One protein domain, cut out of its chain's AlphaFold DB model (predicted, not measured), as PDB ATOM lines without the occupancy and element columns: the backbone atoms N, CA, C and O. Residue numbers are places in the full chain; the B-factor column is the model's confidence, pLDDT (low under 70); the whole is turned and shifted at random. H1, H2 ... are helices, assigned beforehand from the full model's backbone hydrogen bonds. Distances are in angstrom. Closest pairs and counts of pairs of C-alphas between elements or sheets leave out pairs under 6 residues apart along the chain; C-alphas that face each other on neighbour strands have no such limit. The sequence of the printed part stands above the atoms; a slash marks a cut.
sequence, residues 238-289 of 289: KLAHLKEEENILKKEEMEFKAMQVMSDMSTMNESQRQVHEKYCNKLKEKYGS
ATOM      1  N   LYS A 238     138.843 156.385 128.125       91.81
ATOM      2  CA  LYS A 238     139.278 155.140 128.781       91.81
ATOM      3  C   LYS A 238     139.905 155.392 130.151       91.81
ATOM      4  O   LYS A 238     139.621 154.665 131.096       91.81
ATOM      5  N   LEU A 239     140.739 156.426 130.278       89.25
ATOM      6  CA  LEU A 239     141.344 156.791 131.562       89.25
ATOM      7  C   LEU A 239     140.294 157.257 132.582       89.25
ATOM      8  O   LEU A 239     140.422 156.951 133.766       89.25
ATOM      9  N   ALA A 240     139.266 157.985 132.137       88.75
ATOM     10  CA  ALA A 240     138.167 158.411 132.994       88.75
ATOM     11  C   ALA A 240     137.358 157.210 133.507       88.75
ATOM     12  O   ALA A 240     137.092 157.140 134.704       88.75
ATOM     13  N   HIS A 241     137.051 156.243 132.637       88.44
ATOM     14  CA  HIS A 241     136.337 155.022 133.020       88.44
ATOM     15  C   HIS A 241     137.117 154.189 134.043       88.44
ATOM     16  O   HIS A 241     136.585 153.838 135.089       88.44
ATOM     17  N   LEU A 242     138.411 153.952 133.792       89.25
ATOM     18  CA  LEU A 242     139.272 153.203 134.715       89.25
ATOM     19  C   LEU A 242     139.381 153.878 136.089       89.25
ATOM     20  O   LEU A 242     139.460 153.205 137.113       89.25
ATOM     21  N   LYS A 243     139.385 155.216 136.127       88.12
ATOM     22  CA  LYS A 243     139.426 155.970 137.383       88.12
ATOM     23  C   LYS A 243     138.103 155.879 138.149       88.12
ATOM     24  O   LYS A 243     138.123 155.864 139.377       88.12
ATOM     25  N   GLU A 244     136.976 155.830 137.443       88.31
ATOM     26  CA  GLU A 244     135.667 155.616 138.061       88.31
ATOM     27  C   GLU A 244     135.562 154.201 138.643       88.31
ATOM     28  O   GLU A 244     135.206 154.056 139.809       88.31
ATOM     29  N   GLU A 245     135.989 153.177 137.899       90.06
ATOM     30  CA  GLU A 245     136.074 151.796 138.398       90.06
ATOM     31  C   GLU A 245     136.981 151.687 139.636       90.06
ATOM     32  O   GLU A 245     136.602 151.066 140.627       90.06
ATOM     33  N   GLU A 246     138.148 152.344 139.634       90.38
ATOM     34  CA  GLU A 246     139.046 152.383 140.799       90.38
ATOM     35  C   GLU A 246     138.376 153.031 142.023       90.38
ATOM     36  O   GLU A 246     138.549 152.566 143.153       90.38
ATOM     37  N   ASN A 247     137.609 154.104 141.819       84.62
ATOM     38  CA  ASN A 247     136.881 154.771 142.898       84.62
ATOM     39  C   ASN A 247     135.747 153.898 143.449       84.62
ATOM     40  O   ASN A 247     135.551 153.874 144.665       84.62
ATOM     41  N   ILE A 248     135.030 153.179 142.579       92.75
ATOM     42  CA  ILE A 248     133.978 152.233 142.973       92.75
ATOM     43  C   ILE A 248     134.588 151.110 143.818       92.75
ATOM     44  O   ILE A 248     134.150 150.901 144.946       92.75
ATOM     45  N   LEU A 249     135.668 150.480 143.349       90.62
ATOM     46  CA  LEU A 249     136.351 149.413 144.089       90.62
ATOM     47  C   LEU A 249     136.896 149.896 145.438       90.62
ATOM     48  O   LEU A 249     136.778 149.202 146.443       90.62
ATOM     49  N   LYS A 250     137.453 151.111 145.499       86.81
ATOM     50  CA  LYS A 250     137.894 151.714 146.769       86.81
ATOM     51  C   LYS A 250     136.742 151.958 147.731       86.81
ATOM     52  O   LYS A 250     136.918 151.820 148.939       86.81
ATOM     53  N   LYS A 251     135.580 152.357 147.214       85.62
ATOM     54  CA  LYS A 251     134.377 152.534 148.023       85.62
ATOM     55  C   LYS A 251     133.908 151.188 148.578       85.62
ATOM     56  O   LYS A 251     133.710 151.101 149.784       85.62
ATOM     57  N   GLU A 252     133.832 150.152 147.745       88.62
ATOM     58  CA  GLU A 252     133.487 148.786 148.168       88.62
ATOM     59  C   GLU A 252     134.493 148.231 149.189       88.62
ATOM     60  O   GLU A 252     134.096 147.651 150.196       88.62
ATOM     61  N   GLU A 253     135.794 148.472 149.003       87.62
ATOM     62  CA  GLU A 253     136.834 148.077 149.960       87.62
ATOM     63  C   GLU A 253     136.669 148.800 151.306       87.62
ATOM     64  O   GLU A 253     136.808 148.185 152.367       87.62
ATOM     65  N   MET A 254     136.371 150.104 151.290       81.31
ATOM     66  CA  MET A 254     136.090 150.857 152.516       81.31
ATOM     67  C   MET A 254     134.812 150.372 153.201       81.31
ATOM     68  O   MET A 254     134.794 150.277 154.427       81.31
ATOM     69  N   GLU A 255     133.768 150.041 152.441       80.81
ATOM     70  CA  GLU A 255     132.522 149.482 152.971       80.81
ATOM     71  C   GLU A 255     132.744 148.094 153.576       80.81
ATOM     72  O   GLU A 255     132.308 147.842 154.699       80.81
ATOM     73  N   PHE A 256     133.507 147.227 152.907       86.31
ATOM     74  CA  PHE A 256     133.882 145.914 153.426       86.31
ATOM     75  C   PHE A 256     134.718 146.029 154.706       86.31
ATOM     76  O   PHE A 256     134.427 145.356 155.693       86.31
ATOM     77  N   LYS A 257     135.711 146.929 154.741       78.31
ATOM     78  CA  LYS A 257     136.507 147.194 155.953       78.31
ATOM     79  C   LYS A 257     135.660 147.763 157.085       78.31
ATOM     80  O   LYS A 257     135.829 147.346 158.226       78.31
ATOM     81  N   ALA A 258     134.746 148.688 156.789       76.12
ATOM     82  CA  ALA A 258     133.825 149.223 157.784       76.12
ATOM     83  C   ALA A 258     132.923 148.113 158.336       76.12
ATOM     84  O   ALA A 258     132.785 148.001 159.548       76.12
ATOM     85  N   MET A 259     132.369 147.257 157.473       73.69
ATOM     86  CA  MET A 259     131.559 146.108 157.881       73.69
ATOM     87  C   MET A 259     132.362 145.109 158.720       73.69
ATOM     88  O   MET A 259     131.864 144.650 159.743       73.69
ATOM     89  N   GLN A 260     133.611 144.824 158.348       74.94
ATOM     90  CA  GLN A 260     134.489 143.927 159.098       74.94
ATOM     91  C   GLN A 260     134.802 144.476 160.499       74.94
ATOM     92  O   GLN A 260     134.630 143.763 161.485       74.94
ATOM     93  N   VAL A 261     135.149 145.764 160.607       69.44
ATOM     94  CA  VAL A 261     135.374 146.441 161.900       69.44
ATOM     95  C   VAL A 261     134.091 146.504 162.737       69.44
ATOM     96  O   VAL A 261     134.147 146.329 163.949       69.44
ATOM     97  N   MET A 262     132.933 146.714 162.107       64.25
ATOM     98  CA  MET A 262     131.624 146.712 162.776       64.25
ATOM     99  C   MET A 262     131.175 145.306 163.221       64.25
ATOM    100  O   MET A 262     130.391 145.176 164.160       64.25
ATOM    101  N   SER A 263     131.669 144.243 162.576       65.31
ATOM    102  CA  SER A 263     131.360 142.851 162.939       65.31
ATOM    103  C   SER A 263     132.216 142.303 164.089       65.31
ATOM    104  O   SER A 263     131.784 141.383 164.785       65.31
ATOM    105  N   ASP A 264     133.390 142.890 164.343       63.88
ATOM    106  CA  ASP A 264     134.294 142.484 165.425       63.88
ATOM    107  C   ASP A 264     133.829 143.026 166.790       63.88
ATOM    108  O   ASP A 264     134.398 143.936 167.395       63.88
ATOM    109  N   MET A 265     132.774 142.415 167.333       62.59
ATOM    110  CA  MET A 265     132.233 142.747 168.659       62.59
ATOM    111  C   MET A 265     133.097 142.244 169.831       62.59
ATOM    112  O   MET A 265     132.744 142.482 170.991       62.59
ATOM    113  N   SER A 266     134.199 141.531 169.554       67.06
ATOM    114  CA  SER A 266     135.015 140.849 170.569       67.06
ATOM    115  C   SER A 266     135.935 141.784 171.363       67.06
ATOM    116  O   SER A 266     136.404 141.399 172.432       67.06
ATOM    117  N   THR A 267     136.195 142.999 170.866       62.84
ATOM    118  CA  THR A 267     137.109 143.976 171.495       62.84
ATOM    119  C   THR A 267     136.397 145.186 172.107       62.84
ATOM    120  O   THR A 267     137.044 146.040 172.712       62.84
ATOM    121  N   MET A 268     135.070 145.267 171.985       67.31
ATOM    122  CA  MET A 268     134.290 146.427 172.416       67.31
ATOM    123  C   MET A 268     133.669 146.232 173.797       67.31
ATOM    124  O   MET A 268     133.038 145.211 174.072       67.31
ATOM    125  N   ASN A 269     133.785 147.256 174.646       76.62
ATOM    126  CA  ASN A 269     133.049 147.315 175.907       76.62
ATOM    127  C   ASN A 269     131.565 147.676 175.679       76.62
ATOM    128  O   ASN A 269     131.174 148.148 174.610       76.62
ATOM    129  N   GLU A 270     130.730 147.452 176.694       77.81
ATOM    130  CA  GLU A 270     129.267 147.592 176.599       77.81
ATOM    131  C   GLU A 270     128.822 148.989 176.128       77.81
ATOM    132  O   GLU A 270     127.951 149.127 175.269       77.81
ATOM    133  N   SER A 271     129.494 150.045 176.595       76.06
ATOM    134  CA  SER A 271     129.203 151.422 176.185       76.06
ATOM    135  C   SER A 271     129.493 151.671 174.701       76.06
ATOM    136  O   SER A 271     128.714 152.331 174.013       76.06
ATOM    137  N   GLN A 272     130.597 151.132 174.176       73.81
ATOM    138  CA  GLN A 272     130.931 151.229 172.752       73.81
ATOM    139  C   GLN A 272     129.939 150.436 171.894       73.81
ATOM    140  O   GLN A 272     129.567 150.889 170.810       73.81
ATOM    141  N   ARG A 273     129.468 149.287 172.394       75.75
ATOM    142  CA  ARG A 273     128.477 148.441 171.718       75.75
ATOM    143  C   ARG A 273     127.131 149.153 171.558       75.75
ATOM    144  O   ARG A 273     126.563 149.111 170.472       75.75
ATOM    145  N   GLN A 274     126.682 149.902 172.567       79.25
ATOM    146  CA  GLN A 274     125.462 150.718 172.478       79.25
ATOM    147  C   GLN A 274     125.581 151.880 171.482       79.25
ATOM    148  O   GLN A 274     124.626 152.213 170.778       79.25
ATOM    149  N   VAL A 275     126.749 152.527 171.405       77.38
ATOM    150  CA  VAL A 275     126.993 153.586 170.409       77.38
ATOM    151  C   VAL A 275     126.991 153.001 168.998       77.38
ATOM    152  O   VAL A 275     126.397 153.583 168.088       77.38
ATOM    153  N   HIS A 276     127.602 151.830 168.834       74.69
ATOM    154  CA  HIS A 276     127.617 151.090 167.582       74.69
ATOM    155  C   HIS A 276     126.214 150.661 167.144       74.69
ATOM    156  O   HIS A 276     125.818 150.954 166.020       74.69
ATOM    157  N   GLU A 277     125.417 150.082 168.043       82.00
ATOM    158  CA  GLU A 277     124.027 149.699 167.773       82.00
ATOM    159  C   GLU A 277     123.186 150.893 167.294       82.00
ATOM    160  O   GLU A 277     122.495 150.815 166.274       82.00
ATOM    161  N   LYS A 278     123.319 152.051 167.956       84.12
ATOM    162  CA  LYS A 278     122.646 153.290 167.536       84.12
ATOM    163  C   LYS A 278     123.082 153.758 166.147       84.12
ATOM    164  O   LYS A 278     122.260 154.276 165.392       84.12
ATOM    165  N   TYR A 279     124.359 153.611 165.805       74.88
ATOM    166  CA  TYR A 279     124.874 153.993 164.491       74.88
ATOM    167  C   TYR A 279     124.410 153.028 163.389       74.88
ATOM    168  O   TYR A 279     123.964 153.479 162.333       74.88
ATOM    169  N   CYS A 280     124.411 151.719 163.656       74.56
ATOM    170  CA  CYS A 280     123.890 150.700 162.744       74.56
ATOM    171  C   CYS A 280     122.398 150.892 162.454       74.56
ATOM    172  O   CYS A 280     121.985 150.786 161.300       74.56
ATOM    173  N   ASN A 281     121.597 151.233 163.467       80.12
ATOM    174  CA  ASN A 281     120.171 151.512 163.278       80.12
ATOM    175  C   ASN A 281     119.946 152.748 162.394       80.12
ATOM    176  O   ASN A 281     119.139 152.692 161.472       80.12
ATOM    177  N   LYS A 282     120.746 153.812 162.563       78.06
ATOM    178  CA  LYS A 282     120.699 154.989 161.674       78.06
ATOM    179  C   LYS A 282     121.083 154.674 160.229       78.06
ATOM    180  O   LYS A 282     120.522 155.256 159.305       78.06
ATOM    181  N   LEU A 283     122.052 153.783 160.012       69.56
ATOM    182  CA  LEU A 283     122.419 153.348 158.661       69.56
ATOM    183  C   LEU A 283     121.312 152.498 158.026       69.56
ATOM    184  O   LEU A 283     121.008 152.698 156.852       69.56
ATOM    185  N   LYS A 284     120.674 151.614 158.801       76.56
ATOM    186  CA  LYS A 284     119.510 150.841 158.347       76.56
ATOM    187  C   LYS A 284     118.318 151.732 158.005       76.56
ATOM    188  O   LYS A 284     117.701 151.507 156.980       76.56
ATOM    189  N   GLU A 285     118.030 152.770 158.784       79.00
ATOM    190  CA  GLU A 285     116.970 153.736 158.445       79.00
ATOM    191  C   GLU A 285     117.290 154.544 157.180       79.00
ATOM    192  O   GLU A 285     116.395 154.900 156.420       79.00
ATOM    193  N   LYS A 286     118.572 154.843 156.942       74.38
ATOM    194  CA  LYS A 286     118.997 155.679 155.813       74.38
ATOM    195  C   LYS A 286     119.083 154.922 154.485       74.38
ATOM    196  O   LYS A 286     118.903 155.537 153.436       74.38
ATOM    197  N   TYR A 287     119.406 153.632 154.524       67.06
ATOM    198  CA  TYR A 287     119.669 152.823 153.327       67.06
ATOM    199  C   TYR A 287     118.799 151.564 153.226       67.06
ATOM    200  O   TYR A 287     118.889 150.853 152.232       67.06
ATOM    201  N   GLY A 288     117.970 151.283 154.231       58.22
ATOM    202  CA  GLY A 288     117.001 150.195 154.215       58.22
ATOM    203  C   GLY A 288     115.706 150.610 153.525       58.22
ATOM    204  O   GLY A 288     114.824 151.208 154.140       58.22
ATOM    205  N   SER A 289     115.600 150.259 152.246       43.22
ATOM    206  CA  SER A 289     114.364 149.780 151.617       43.22
ATOM    207  C   SER A 289     114.640 148.391 151.070       43.22
ATOM    208  O   SER A 289     115.675 148.251 150.380       43.22
TER     209      SER A 289
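What this domain is: This is residues 238 to 289 of the 289 residues of an uncharacterized protein of Medicago truncatula (UniProt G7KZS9). Two helices make an open V: a long one, H1, runs to a short link, and after it a shorter one, H2, folds back at a slant. The two come close only near the link, and the arms of the V spread from there with no core between them; residues 238 to 261 of H1 and residues 281 to 289, of which 281 to 287 belong to H2, stick out free. The printed part has 52 residues, with two named helices, H1 then H2, and no named strand; its class is all helix. It is only just extended, close to loose, with a radius of gyration of the C-alphas of 15.3 A, and its flat outline spans 49 by 27 by 12 A.

Where its parts are: H1 takes residues 238 to 263 and begins at C-alpha 238, at (139.278, 155.140, 128.781). It measures 37.2 A from first to last C-alpha, ending at C-alpha 263, at (131.360, 142.851, 162.939). H2 takes residues 270 to 287, measures 25.7 A, and ends at C-alpha 287, at (119.669, 152.823, 153.327).

How they stand to each other: H1 and H2 are close but not clearly touching, with 1 pair of C-alphas within 8 A. Their closest C-alphas, those of Met 262 and His 276, are 7.6 A apart. They run opposite ways at a steep tilt of 40 degrees. In H1 and H2 every O i to N i+4 pair is within hydrogen-bond range.

The domain as a whole: The C-alphas of Lys 238 and Glu 270, the two farthest apart, are 49.4 A apart. The printed part has no cut and ends at Ser 289, the chain's last residue. The link from H1 to H2, 6 residues, is short. The mean pLDDT of the printed part is 77.9; residues 261 to 268, residue 283 and residues 287 to 289 are under 70.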